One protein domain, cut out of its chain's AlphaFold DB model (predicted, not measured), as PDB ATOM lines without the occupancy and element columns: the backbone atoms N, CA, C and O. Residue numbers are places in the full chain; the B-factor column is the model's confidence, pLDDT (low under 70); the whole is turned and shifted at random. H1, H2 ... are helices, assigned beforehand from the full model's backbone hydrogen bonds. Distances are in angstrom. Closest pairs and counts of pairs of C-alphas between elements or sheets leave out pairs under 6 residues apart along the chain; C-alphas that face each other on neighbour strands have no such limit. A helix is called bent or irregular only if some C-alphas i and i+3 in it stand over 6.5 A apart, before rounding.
ATOM      1  N   GLU A 166     269.536  58.951 179.887       57.75
ATOM      2  CA  GLU A 166     270.627  59.199 180.826       57.75
ATOM      3  C   GLU A 166     271.522  57.966 180.968       57.75
ATOM      4  O   GLU A 166     271.047  56.830 180.983       57.75
ATOM      5  N   ASN A 167     272.833  58.183 181.090       66.56
ATOM      6  CA  ASN A 167     273.758  57.096 181.390       66.56
ATOM      7  C   ASN A 167     273.710  56.819 182.897       66.56
ATOM      8  O   ASN A 167     274.490  57.395 183.654       66.56
ATOM      9  N   GLU A 168     272.790  55.955 183.325       70.25
ATOM     10  CA  GLU A 168     272.500  55.639 184.737       70.25
ATOM     11  C   GLU A 168     273.749  55.246 185.558       70.25
ATOM     12  O   GLU A 168     273.883  55.671 186.705       70.25
ATOM     13  N   GLU A 169     274.716  54.542 184.951       70.69
ATOM     14  CA  GLU A 169     276.021  54.224 185.561       70.69
ATOM     15  C   GLU A 169     276.835  55.495 185.885       70.69
ATOM     16  O   GLU A 169     277.299  55.673 187.010       70.69
ATOM     17  N   ILE A 170     276.947  56.426 184.929       76.25
ATOM     18  CA  ILE A 170     277.680  57.694 185.098       76.25
ATOM     19  C   ILE A 170     276.916  58.637 186.041       76.25
ATOM     20  O   ILE A 170     277.527  59.339 186.840       76.25
ATOM     21  N   SER A 171     275.582  58.629 185.978       80.88
ATOM     22  CA  SER A 171     274.689  59.335 186.904       80.88
ATOM     23  C   SER A 171     274.956  58.917 188.356       80.88
ATOM     24  O   SER A 171     275.187  59.772 189.211       80.88
ATOM     25  N   LEU A 172     275.033  57.609 188.628       82.88
ATOM     26  CA  LEU A 172     275.357  57.094 189.957       82.88
ATOM     27  C   LEU A 172     276.798  57.408 190.386       82.88
ATOM     28  O   LEU A 172     277.006  57.823 191.523       82.88
ATOM     29  N   ASP A 173     277.792  57.256 189.505       84.25
ATOM     30  CA  ASP A 173     279.187  57.578 189.844       84.25
ATOM     31  C   ASP A 173     279.394  59.076 190.132       84.25
ATOM     32  O   ASP A 173     280.115  59.424 191.066       84.25
ATOM     33  N   MET A 174     278.733  59.977 189.395       86.19
ATOM     34  CA  MET A 174     278.787  61.417 189.679       86.19
ATOM     35  C   MET A 174     278.093  61.780 190.994       86.19
ATOM     36  O   MET A 174     278.598  62.620 191.735       86.19
ATOM     37  N   GLU A 175     276.976  61.133 191.324       87.62
ATOM     38  CA  GLU A 175     276.283  61.352 192.595       87.62
ATOM     39  C   GLU A 175     277.110  60.851 193.790       87.62
ATOM     40  O   GLU A 175     277.340  61.599 194.742       87.62
ATOM     41  N   CYS A 176     277.665  59.639 193.691       88.06
ATOM     42  CA  CYS A 176     278.614  59.094 194.663       88.06
ATOM     43  C   CYS A 176     279.858  59.983 194.824       88.06
ATOM     44  O   CYS A 176     280.358  60.134 195.937       88.06
ATOM     45  N   LEU A 177     280.358  60.591 193.740       89.62
ATOM     46  CA  LEU A 177     281.485  61.525 193.784       89.62
ATOM     47  C   LEU A 177     281.135  62.818 194.527       89.62
ATOM     48  O   LEU A 177     281.954  63.296 195.310       89.62
ATOM     49  N   CYS A 178     279.943  63.376 194.304       89.31
ATOM     50  CA  CYS A 178     279.497  64.583 195.000       89.31
ATOM     51  C   CYS A 178     279.361  64.324 196.506       89.31
ATOM     52  O   CYS A 178     279.936  65.060 197.303       89.31
ATOM     53  N   GLU A 179     278.695  63.234 196.895       87.69
ATOM     54  CA  GLU A 179     278.542  62.839 198.302       87.69
ATOM     55  C   GLU A 179     279.887  62.541 198.982       87.69
ATOM     56  O   GLU A 179     280.121  62.969 200.111       87.69
ATOM     57  N   PHE A 180     280.816  61.880 198.282       89.25
ATOM     58  CA  PHE A 180     282.177  61.661 198.778       89.25
ATOM     59  C   PHE A 180     282.939  62.980 198.987       89.25
ATOM     60  O   PHE A 180     283.623  63.149 199.996       89.25
ATOM     61  N   MET A 181     282.821  63.924 198.046       88.69
ATOM     62  CA  MET A 181     283.514  65.215 198.103       88.69
ATOM     63  C   MET A 181     282.950  66.157 199.172       88.69
ATOM     64  O   MET A 181     283.738  66.895 199.758       88.69
ATOM     65  N   LYS A 182     281.645  66.117 199.474       87.38
ATOM     66  CA  LYS A 182     281.074  66.877 200.604       87.38
ATOM     67  C   LYS A 182     281.708  66.476 201.948       87.38
ATOM     68  O   LYS A 182     281.923  67.341 202.786       87.38
ATOM     69  N   ILE A 183     282.023  65.188 202.134       85.94
ATOM     70  CA  ILE A 183     282.578  64.641 203.388       85.94
ATOM     71  C   ILE A 183     284.111  64.738 203.422       85.94
ATOM     72  O   ILE A 183     284.682  65.341 204.323       85.94
ATOM     73  N   ALA A 184     284.803  64.141 202.446       85.75
ATOM     74  CA  ALA A 184     286.264  64.012 202.471       85.75
ATOM     75  C   ALA A 184     287.009  65.166 201.770       85.75
ATOM     76  O   ALA A 184     288.239  65.215 201.808       85.75
ATOM     77  N   GLY A 185     286.305  66.080 201.094       86.25
ATOM     78  CA  GLY A 185     286.919  67.083 200.221       86.25
ATOM     79  C   GLY A 185     287.848  68.064 200.940       86.25
ATOM     80  O   GLY A 185     288.973  68.278 200.485       86.25
ATOM     81  N   SER A 186     287.423  68.584 202.093       85.69
ATOM     82  CA  SER A 186     288.228  69.462 202.955       85.69
ATOM     83  C   SER A 186     289.498  68.757 203.455       85.69
ATOM     84  O   SER A 186     290.600  69.286 203.300       85.69
ATOM     85  N   HIS A 187     289.366  67.523 203.953       83.75
ATOM     86  CA  HIS A 187     290.479  66.692 204.433       83.75
ATOM     87  C   HIS A 187     291.486  66.335 203.317       83.75
ATOM     88  O   HIS A 187     292.678  66.141 203.570       83.75
ATOM     89  N   LEU A 188     291.036  66.297 202.055       84.12
ATOM     90  CA  LEU A 188     291.877  66.014 200.890       84.12
ATOM     91  C   LEU A 188     292.586  67.243 200.294       84.12
ATOM     92  O   LEU A 188     293.609  67.067 199.629       84.12
ATOM     93  N   ASP A 189     292.139  68.481 200.544       83.62
ATOM     94  CA  ASP A 189     292.714  69.704 199.933       83.62
ATOM     95  C   ASP A 189     293.986  70.244 200.624       83.62
ATOM     96  O   ASP A 189     294.313  71.441 200.624       83.62
ATOM     97  N   THR A 190     294.755  69.315 201.195       83.12
ATOM     98  CA  THR A 190     296.073  69.572 201.781       83.12
ATOM     99  C   THR A 190     297.011  70.245 200.764       83.12
ATOM    100  O   THR A 190     296.956  69.942 199.565       83.12
ATOM    101  N   PRO A 191     297.961  71.098 201.196       75.31
ATOM    102  CA  PRO A 191     298.899  71.757 200.280       75.31
ATOM    103  C   PRO A 191     299.748  70.769 199.458       75.31
ATOM    104  O   PRO A 191     300.181  71.106 198.359       75.31
ATOM    105  N   LYS A 192     299.937  69.532 199.945       77.38
ATOM    106  CA  LYS A 192     300.628  68.445 199.232       77.38
ATOM    107  C   LYS A 192     299.780  67.835 198.102       77.38
ATOM    108  O   LYS A 192     300.338  67.395 197.101       77.38
ATOM    109  N   ALA A 193     298.452  67.814 198.242       79.75
ATOM    110  CA  ALA A 193     297.519  67.182 197.303       79.75
ATOM    111  C   ALA A 193     296.744  68.170 196.408       79.75
ATOM    112  O   ALA A 193     296.110  67.748 195.439       79.75
ATOM    113  N   ARG A 194     296.831  69.481 196.665       81.81
ATOM    114  CA  ARG A 194     296.118  70.552 195.941       81.81
ATOM    115  C   ARG A 194     296.210  70.467 194.410       81.81
ATOM    116  O   ARG A 194     295.225  70.709 193.717       81.81
ATOM    117  N   ASN A 195     297.354  70.046 193.866       84.31
ATOM    118  CA  ASN A 195     297.541  69.841 192.421       84.31
ATOM    119  C   ASN A 195     296.736  68.657 191.847       84.31
ATOM    120  O   ASN A 195     296.407  68.668 190.661       84.31
ATOM    121  N   LEU A 196     296.407  67.646 192.658       82.19
ATOM    122  CA  LEU A 196     295.486  66.563 192.291       82.19
ATOM    123  C   LEU A 196     294.033  67.029 192.421       82.19
ATOM    124  O   LEU A 196     293.249  66.818 191.499       82.19
ATOM    125  N   MET A 197     293.697  67.744 193.501       86.19
ATOM    126  CA  MET A 197     292.362  68.326 193.693       86.19
ATOM    127  C   MET A 197     291.988  69.279 192.551       86.19
ATOM    128  O   MET A 197     290.907  69.166 191.979       86.19
ATOM    129  N   ASN A 198     292.916  70.130 192.107       86.25
ATOM    130  CA  ASN A 198     292.711  70.995 190.941       86.25
ATOM    131  C   ASN A 198     292.449  70.198 189.645       86.25
ATOM    132  O   ASN A 198     291.624  70.613 188.833       86.25
ATOM    133  N   GLN A 199     293.076  69.029 189.463       85.00
ATOM    134  CA  GLN A 199     292.795  68.149 188.321       85.00
ATOM    135  C   GLN A 199     291.437  67.444 188.426       85.00
ATOM    136  O   GLN A 199     290.788  67.247 187.402       85.00
ATOM    137  N   TYR A 200     290.999  67.055 189.628       87.56
ATOM    138  CA  TYR A 200     289.679  66.455 189.832       87.56
ATOM    139  C   TYR A 200     288.568  67.465 189.536       87.56
ATOM    140  O   TYR A 200     287.705  67.204 188.702       87.56
ATOM    141  N   PHE A 201     288.644  68.654 190.138       87.50
ATOM    142  CA  PHE A 201     287.642  69.706 189.967       87.50
ATOM    143  C   PHE A 201     287.624  70.252 188.531       87.50
ATOM    144  O   PHE A 201     286.552  70.445 187.963       87.50
ATOM    145  N   GLY A 202     288.787  70.370 187.877       83.06
ATOM    146  CA  GLY A 202     288.858  70.678 186.444       83.06
ATOM    147  C   GLY A 202     288.165  69.636 185.551       83.06
ATOM    148  O   GLY A 202     287.592  69.996 184.526       83.06
ATOM    149  N   ARG A 203     288.149  68.351 185.939       81.19
ATOM    150  CA  ARG A 203     287.389  67.304 185.225       81.19
ATOM    151  C   ARG A 203     285.898  67.348 185.543       81.19
ATOM    152  O   ARG A 203     285.106  67.145 184.633       81.19
ATOM    153  N   MET A 204     285.515  67.650 186.784       86.12
ATOM    154  CA  MET A 204     284.113  67.827 187.180       86.12
ATOM    155  C   MET A 204     283.447  68.952 186.370       86.12
ATOM    156  O   MET A 204     282.399  68.726 185.768       86.12
ATOM    157  N   VAL A 205     284.115  70.105 186.228       85.50
ATOM    158  CA  VAL A 205     283.663  71.199 185.346       85.50
ATOM    159  C   VAL A 205     283.550  70.731 183.889       85.50
ATOM    160  O   VAL A 205     282.501  70.908 183.274       85.50
ATOM    161  N   GLN A 206     284.562  70.033 183.354       81.56
ATOM    162  CA  GLN A 206     284.501  69.470 181.996       81.56
ATOM    163  C   GLN A 206     283.378  68.435 181.789       81.56
ATOM    164  O   GLN A 206     282.951  68.230 180.653       81.56
ATOM    165  N   ILE A 207     282.923  67.738 182.834       80.25
ATOM    166  CA  ILE A 207     281.803  66.790 182.752       80.25
ATOM    167  C   ILE A 207     280.476  67.554 182.665       80.25
ATOM    168  O   ILE A 207     279.674  67.248 181.782       80.25
ATOM    169  N   VAL A 208     280.280  68.596 183.483       80.94
ATOM    170  CA  VAL A 208     279.110  69.492 183.383       80.94
ATOM    171  C   VAL A 208     279.067  70.166 182.007       80.94
ATOM    172  O   VAL A 208     278.056  70.083 181.314       80.94
ATOM    173  N   GLU A 209     280.194  70.710 181.539       76.31
ATOM    174  CA  GLU A 209     280.359  71.322 180.210       76.31
ATOM    175  C   GLU A 209     280.061  70.390 179.017       76.31
ATOM    176  O   GLU A 209     279.773  70.873 177.917       76.31
ATOM    177  N   ARG A 210     280.160  69.065 179.202       71.25
ATOM    178  CA  ARG A 210     279.810  68.034 178.201       71.25
ATOM    179  C   ARG A 210     278.368  67.530 178.334       71.25
ATOM    180  O   ARG A 210     277.918  66.775 177.472       71.25
ATOM    181  N   ALA A 211     277.667  67.944 179.389       68.81
ATOM    182  CA  ALA A 211     276.288  67.586 179.707       68.81
ATOM    183  C   ALA A 211     275.296  68.761 179.580       68.81
ATOM    184  O   ALA A 211     274.084  68.549 179.696       68.81
ATOM    185  N   SER A 212     275.772  69.992 179.352       63.12
ATOM    186  CA  SER A 212     274.932  71.168 179.089       63.12
ATOM    187  C   SER A 212     274.177  71.042 177.752       63.12
ATOM    188  O   SER A 212     274.818  70.827 176.718       63.12
ATOM    189  N   PRO A 213     272.837  71.216 177.716       57.69
ATOM    190  CA  PRO A 213     272.053  71.071 176.485       57.69
ATOM    191  C   PRO A 213     272.409  72.079 175.386       57.69
ATOM    192  O   PRO A 213     272.292  71.758 174.208       57.69
ATOM    193  N   GLU A 214     272.877  73.275 175.750       54.06
ATOM    194  CA  GLU A 214     273.237  74.354 174.814       54.06
ATOM    195  C   GLU A 214     274.276  73.909 173.769       54.06
ATOM    196  O   GLU A 214     274.149  74.220 172.583       54.06
ATOM    197  N   ARG A 215     275.251  73.077 174.163       51.69
ATOM    198  CA  ARG A 215     276.270  72.551 173.240       51.69
ATOM    199  C   ARG A 215     275.758  71.481 172.269       51.69
ATOM    200  O   ARG A 215     276.453  71.174 171.301       51.69
ATOM    201  N   LEU A 216     274.536  70.958 172.423       50.50
ATOM    202  CA  LEU A 216     273.918  70.112 171.385       50.50
ATOM    203  C   LEU A 216     273.707  70.891 170.073       50.50
ATOM    204  O   LEU A 216     273.766  70.303 168.991       50.50
ATOM    205  N   CYS A 217     273.521  72.214 170.153       47.16
ATOM    206  CA  CYS A 217     273.465  73.092 168.986       47.16
ATOM    207  C   CYS A 217     274.837  73.239 168.303       47.16
ATOM    208  O   CYS A 217     274.902  73.250 167.077       47.16
ATOM    209  N   GLU A 218     275.932  73.278 169.068       46.62
ATOM    210  CA  GLU A 218     277.302  73.347 168.533       46.62
ATOM    211  C   GLU A 218     277.735  72.024 167.882       46.62
ATOM    212  O   GLU A 218     278.312  72.022 166.794       46.62
ATOM    213  N   ILE A 219     277.393  70.883 168.496       47.94
ATOM    214  CA  ILE A 219     277.710  69.542 167.972       47.94
ATOM    215  C   ILE A 219     277.056  69.307 166.598       47.94
ATOM    216  O   ILE A 219     277.663  68.681 165.725       47.94
ATOM    217  N   ARG A 220     275.862  69.871 166.354       46.97
ATOM    218  CA  ARG A 220     275.197  69.840 165.036       46.97
ATOM    219  C   ARG A 220     276.027  70.520 163.934       46.97
ATOM    220  O   ARG A 220     275.904  70.135 162.774       46.97
ATOM    221  N   ASN A 221     276.899  71.465 164.287       44.41
ATOM    222  CA  ASN A 221     277.686  72.272 163.351       44.41
ATOM    223  C   ASN A 221     279.091  71.697 163.056       44.41
ATOM    224  O   ASN A 221     279.938  72.382 162.489       44.41
ATOM    225  N   GLY A 222     279.338  70.420 163.376       43.66
ATOM    226  CA  GLY A 222     280.412  69.635 162.750       43.66
ATOM    227  C   GLY A 222     281.761  69.576 163.475       43.66
ATOM    228  O   GLY A 222     282.712  69.017 162.921       43.66
ATOM    229  N   VAL A 223     281.869  70.078 164.710       45.59
ATOM    230  CA  VAL A 223     283.100  69.979 165.520       45.59
ATOM    231  C   VAL A 223     283.320  68.533 165.995       45.59
ATOM    232  O   VAL A 223     282.844  68.108 167.048       45.59
ATOM    233  N   LYS A 224     284.059  67.747 165.204       45.44
ATOM    234  CA  LYS A 224     284.433  66.363 165.537       45.44
ATOM    235  C   LYS A 224     285.412  66.325 166.718       45.44
ATOM    236  O   LYS A 224     286.598  66.575 166.536       45.44
ATOM    237  N   GLY A 225     284.934  65.936 167.900       49.38
ATOM    238  CA  GLY A 225     285.806  65.596 169.032       49.38
ATOM    239  C   GLY A 225     285.091  65.414 170.372       49.38
ATOM    240  O   GLY A 225     285.436  64.516 171.136       49.38
ATOM    241  N   VAL A 226     284.066  66.220 170.656       51.66
ATOM    242  CA  VAL A 226     283.397  66.213 171.968       51.66
ATOM    243  C   VAL A 226     282.266  65.182 172.000       51.66
ATOM    244  O   VAL A 226     281.247  65.341 171.332       51.66
ATOM    245  N   LYS A 227     282.424  64.125 172.807       58.50
ATOM    246  CA  LYS A 227     281.316  63.224 173.161       58.50
ATOM    247  C   LYS A 227     280.378  63.934 174.144       58.50
ATOM    248  O   LYS A 227     280.822  64.339 175.217       58.50
ATOM    249  N   PHE A 228     279.099  64.043 173.790       62.69
ATOM    250  CA  PHE A 228     278.039  64.470 174.708       62.69
ATOM    251  C   PHE A 228     277.823  63.419 175.808       62.69
ATOM    252  O   PHE A 228     277.870  62.219 175.529       62.69
ATOM    253  N   VAL A 229     277.574  63.863 177.043       67.06
ATOM    254  CA  VAL A 229     277.317  62.988 178.198       67.06
ATOM    255  C   VAL A 229     275.938  63.327 178.781       67.06
ATOM    256  O   VAL A 229     275.799  64.370 179.413       67.06
ATOM    257  N   PRO A 230     274.902  62.488 178.590       67.44
ATOM    258  CA  PRO A 230     273.579  62.756 179.144       67.44
ATOM    259  C   PRO A 230     273.572  62.548 180.667       67.44
ATOM    260  O   PRO A 230     273.667  61.417 181.149       67.44
ATOM    261  N   LEU A 231     273.446  63.656 181.405       76.25
ATOM    262  CA  LEU A 231     273.238  63.715 182.857       76.25
ATOM    263  C   LEU A 231     271.982  64.535 183.175       76.25
ATOM    264  O   LEU A 231     271.718  65.544 182.507       76.25
ATOM    265  N   SER A 232     271.267  64.151 184.235       79.12
ATOM    266  CA  SER A 232     270.134  64.922 184.750       79.12
ATOM    267  C   SER A 232     270.529  66.339 185.166       79.12
ATOM    268  O   SER A 232     271.651  66.616 185.605       79.12
ATOM    269  N   THR A 233     269.557  67.249 185.103       80.75
ATOM    270  CA  THR A 233     269.705  68.619 185.613       80.75
ATOM    271  C   THR A 233     270.096  68.640 187.094       80.75
ATOM    272  O   THR A 233     270.943  69.444 187.472       80.75
ATOM    273  N   ARG A 234     269.560  67.718 187.911       85.94
ATOM    274  CA  ARG A 234     269.896  67.596 189.340       85.94
ATOM    275  C   ARG A 234     271.387  67.333 189.548       85.94
ATOM    276  O   ARG A 234     272.021  68.018 190.339       85.94
ATOM    277  N   ILE A 235     271.959  66.383 188.806       85.38
ATOM    278  CA  ILE A 235     273.367  65.995 188.957       85.38
ATOM    279  C   ILE A 235     274.308  67.089 188.437       85.38
ATOM    280  O   ILE A 235     275.347  67.325 189.049       85.38
ATOM    281  N   ARG A 236     273.938  67.822 187.374       85.88
ATOM    282  CA  ARG A 236     274.712  69.005 186.948       85.88
ATOM    283  C   ARG A 236     274.784  70.070 188.050       85.88
ATOM    284  O   ARG A 236     275.864  70.620 188.262       85.88
ATOM    285  N   TYR A 237     273.686  70.321 188.768       88.31
ATOM    286  CA  TYR A 237     273.708  71.229 189.920       88.31
ATOM    287  C   TYR A 237     274.523  70.657 191.085       88.31
ATOM    288  O   TYR A 237     275.471  71.319 191.477       88.31
ATOM    289  N   MET A 238     274.325  69.399 191.506       87.00
ATOM    290  CA  MET A 238     275.132  68.782 192.581       87.00
ATOM    291  C   MET A 238     276.652  68.871 192.345       87.00
ATOM    292  O   MET A 238     277.414  69.115 193.280       87.00
ATOM    293  N   ILE A 239     277.110  68.693 191.098       88.94
ATOM    294  CA  ILE A 239     278.528  68.863 190.741       88.94
ATOM    295  C   ILE A 239     278.955  70.336 190.869       88.94
ATOM    296  O   ILE A 239     280.059  70.615 191.336       88.94
ATOM    297  N   THR A 240     278.092  71.270 190.465       87.94
ATOM    298  CA  THR A 240     278.332  72.720 190.553       87.94
ATOM    299  C   THR A 240     278.381  73.184 192.012       87.94
ATOM    300  O   THR A 240     279.337  73.852 192.391       87.94
ATOM    301  N   ASP A 241     277.448  72.730 192.851       88.69
ATOM    302  CA  ASP A 241     277.387  73.031 194.286       88.69
ATOM    303  C   ASP A 241     278.686  72.629 194.997       88.69
ATOM    304  O   ASP A 241     279.242  73.398 195.777       88.69
ATOM    305  N   VAL A 242     279.220  71.440 194.684       89.31
ATOM    306  CA  VAL A 242     280.499  70.951 195.225       89.31
ATOM    307  C   VAL A 242     281.691  71.747 194.675       89.31
ATOM    308  O   VAL A 242     282.634  72.032 195.417       89.31
ATOM    309  N   VAL A 243     281.667  72.138 193.395       89.12
ATOM    310  CA  VAL A 243     282.689  73.015 192.794       89.12
ATOM    311  C   VAL A 243     282.717  74.386 193.479       89.12
ATOM    312  O   VAL A 243     283.805  74.890 193.763       89.12
ATOM    313  N   ASP A 244     281.558  74.958 193.793       88.44
ATOM    314  CA  ASP A 244     281.434  76.275 194.419       88.44
ATOM    315  C   ASP A 244     281.722  76.233 195.925       88.44
ATOM    316  O   ASP A 244     282.453  77.089 196.424       88.44
ATOM    317  N   LEU A 245     281.310  75.170 196.624       87.75
ATOM    318  CA  LEU A 245     281.742  74.862 197.992       87.75
ATOM    319  C   LEU A 245     283.277  74.889 198.111       87.75
ATOM    320  O   LEU A 245     283.820  75.499 199.032       87.75
ATOM    321  N   ARG A 246     284.002  74.304 197.145       87.19
ATOM    322  CA  ARG A 246     285.474  74.358 197.127       87.19
ATOM    323  C   ARG A 246     286.025  75.758 196.825       87.19
ATOM    324  O   ARG A 246     287.034  76.129 197.423       87.19
ATOM    325  N   LYS A 247     285.395  76.550 195.943       86.88
ATOM    326  CA  LYS A 247     285.789  77.963 195.715       86.88
ATOM    327  C   LYS A 247     285.685  78.783 197.004       86.88
ATOM    328  O   LYS A 247     286.557  79.602 197.274       86.88
ATOM    329  N   ASN A 248     284.678  78.495 197.825       86.06
ATOM    330  CA  ASN A 248     284.403  79.175 199.092       86.06
ATOM    331  C   ASN A 248     285.197  78.593 200.280       86.06
ATOM    332  O   ASN A 248     284.786  78.715 201.432       86.06
ATOM    333  N   ASN A 249     286.344  77.957 200.014       83.94
ATOM    334  CA  ASN A 249     287.210  77.319 201.014       83.94
ATOM    335  C   ASN A 249     286.474  76.291 201.898       83.94
ATOM    336  O   ASN A 249     286.726  76.206 203.098       83.94
ATOM    337  N   TRP A 250     285.579  75.506 201.290       84.69
ATOM    338  CA  TRP A 250     284.753  74.474 201.931       84.69
ATOM    339  C   TRP A 250     283.705  75.001 202.930       84.69
ATOM    340  O   TRP A 250     283.183  74.226 203.729       84.69
ATOM    341  N   LYS A 251     283.345  76.290 202.850       77.50
ATOM    342  CA  LYS A 251     282.212  76.877 203.584       77.50
ATOM    343  C   LYS A 251     280.934  76.901 202.727       77.50
ATOM    344  O   LYS A 251     281.028  77.236 201.542       77.50
ATOM    345  N   PRO A 252     279.753  76.582 203.292       73.12
ATOM    346  CA  PRO A 252     278.482  76.743 202.591       73.12
ATOM    347  C   PRO A 252     278.170  78.226 202.323       73.12
ATOM    348  O   PRO A 252     278.614  79.110 203.051       73.12
ATOM    349  N   LEU A 253     277.395  78.485 201.267       61.31
ATOM    350  CA  LEU A 253     276.905  79.815 200.873       61.31
ATOM    351  C   LEU A 253     275.699  80.292 201.692       61.31
ATOM    352  O   LEU A 253     275.415  81.484 201.720       61.31
ATOM    353  N   PHE A 254     274.963  79.355 202.286       63.25
ATOM    354  CA  PHE A 254     273.745  79.588 203.052       63.25
ATOM    355  C   PHE A 254     273.492  78.400 203.985       63.25
ATOM    356  O   PHE A 254     273.812  77.253 203.639       63.25
ATOM    357  N   ASP A 255     272.867  78.666 205.132       46.28
ATOM    358  CA  ASP A 255     272.373  77.629 206.034       46.28
ATOM    359  C   ASP A 255     271.304  76.805 205.309       46.28
ATOM    360  O   ASP A 255     270.214  77.277 204.986       46.28
ATOM    361  N   GLY A 256     271.675  75.579 204.943       54.72
ATOM    362  CA  GLY A 256     270.900  74.734 204.036       54.72
ATOM    363  C   GLY A 256     271.745  73.929 203.047       54.72
ATOM    364  O   GLY A 256     271.403  72.789 202.735       54.72
ATOM    365  N   GLN A 257     272.868  74.476 202.561       53.47
ATOM    366  CA  GLN A 257     273.605  73.882 201.427       53.47
ATOM    367  C   GLN A 257     274.212  72.493 201.737       53.47
ATOM    368  O   GLN A 257     274.494  71.713 200.826       53.47
ATOM    369  N   LEU A 258     274.399  72.164 203.019       55.81
ATOM    370  CA  LEU A 258     274.980  70.900 203.485       55.81
ATOM    371  C   LEU A 258     273.999  70.023 204.287       55.81
ATOM    372  O   LEU A 258     274.451  69.102 204.953       55.81
ATOM    373  N   ASN A 259     272.680  70.230 204.194       45.81
ATOM    374  CA  ASN A 259     271.691  69.529 205.039       45.81
ATOM    375  C   ASN A 259     271.745  67.980 204.999       45.81
ATOM    376  O   ASN A 259     271.433  67.339 205.999       45.81
ATOM    377  N   ASP A 260     272.182  67.359 203.893       44.09
ATOM    378  CA  ASP A 260     272.388  65.894 203.809       44.09
ATOM    379  C   ASP A 260     273.684  65.407 204.488       44.09
ATOM    380  O   ASP A 260     273.867  64.210 204.755       44.09
ATOM    381  N   CYS A 261     274.625  66.318 204.724       42.38
ATOM    382  CA  CYS A 261     275.824  66.113 205.524       42.38
ATOM    383  C   CYS A 261     275.517  66.566 206.945       42.38
ATOM    384  O   CYS A 261     275.937  67.637 207.373       42.38
ATOM    385  N   GLY A 262     274.755  65.732 207.655       42.75
ATOM    386  CA  GLY A 262     274.451  65.945 209.061       42.75
ATOM    387  C   GLY A 262     275.731  66.023 209.886       42.75
ATOM    388  O   GLY A 262     276.250  64.989 210.303       42.75
ATOM    389  N   TYR A 263     276.196  67.250 210.126       40.84
ATOM    390  CA  TYR A 263     277.080  67.592 211.229       40.84
ATOM    391  C   TYR A 263     276.367  67.167 212.517       40.84
ATOM    392  O   TYR A 263     275.326  67.743 212.853       40.84
ATOM    393  N   PRO A 264     276.863  66.150 213.238       39.75
ATOM    394  CA  PRO A 264     276.334  65.832 214.547       39.75
ATOM    395  C   PRO A 264     276.803  66.950 215.473       39.75
ATOM    396  O   PRO A 264     278.007  67.115 215.660       39.75
ATOM    397  N   TRP A 265     275.876  67.680 216.091       35.62
ATOM    398  CA  TRP A 265     276.157  68.767 217.049       35.62
ATOM    399  C   TRP A 265     276.833  68.306 218.363       35.62
ATOM    400  O   TRP A 265     276.825  69.022 219.355       35.62
TER     401      TRP A 265
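What this domain is: This is residues 166 to 265 of the 991 residues of the protein "W2 domain-containing protein" of Rodentolepis nana (UniProt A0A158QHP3). Three helices, H1, H2 and H4, lie side by side at shallow tilts as a small bundle with their centres in a triangle; H4 packs on both H1 and H2, while H1 and H2 are only close. A loop with the short helix H3 extends past one end of this bundle, its residues 220 to 225 sticking out, and a tail without a named element, residues 248 to 265, runs out toward the other end. The printed part has 100 residues, with four named helices in the order H1, H2, H3, H4 and no named strand; 59 residues are in the helices, and the class is all helix. It is only just compact, close to loose, with a radius of gyration of the C-alphas of 15.2 A, and its outline is elongated, with spans of 53 by 29 by 24 A.

Where its parts are: H1, residues 168 to 188, begins with C-alpha 168 at (272.500, 55.639, 184.737) and measures 27.3 A from first to last C-alpha. It has a kink of 55 degrees near residue 182 and is irregular: C-alphas 183 and 186 are 7.4 A apart. H2, residues 194 to 211, is 25.8 A long, and its C-alpha 211 is at (276.288, 67.586, 179.707). H3 is residues 215 to 219. H4, residues 233 to 247, is 21.2 A long and ends with C-alpha 247 at (285.789, 77.963, 195.715).

How they stand to each other: H1 and H4 touch, with Cys 178 and Ile 239 as their closest C-alphas, 6.1 A apart; they run the same way at a shallow tilt of 17 degrees. H2 and H4 touch, their closest C-alphas being those of Val 208 and Arg 236, 5.7 A apart. These two run opposite ways at a shallow tilt of 27 degrees. H1 and H2 are close but not clearly touching, with the closest C-alphas, of Leu 188 and Met 197, 7.6 A apart, and they run opposite ways at a shallow tilt of 29 degrees. H2 and H3 meet only through their link, and H3 is apart from H1 and from H4. In H3 and H4 every O i to N i+4 pair is within hydrogen-bond range; in H1 14 of 17 are, and in H2 13 of 14.

The domain as a whole: The two C-alphas farthest apart, those of Gly 222 and Trp 265, are 54.5 A from each other. The printed part has no cut. The links H1 to H2 and H2 to H3 are tight, and the link H3 to H4, with 13 residues, is long. Residues 190 to 195, of which 194 and 195 belong to H2, stand free, and residues 220 to 225 stand free too. The mean pLDDT of the printed part is 72.7; 35 residues are under 70, namely residues 166 to 167, 211 to 230 and 253 to 265.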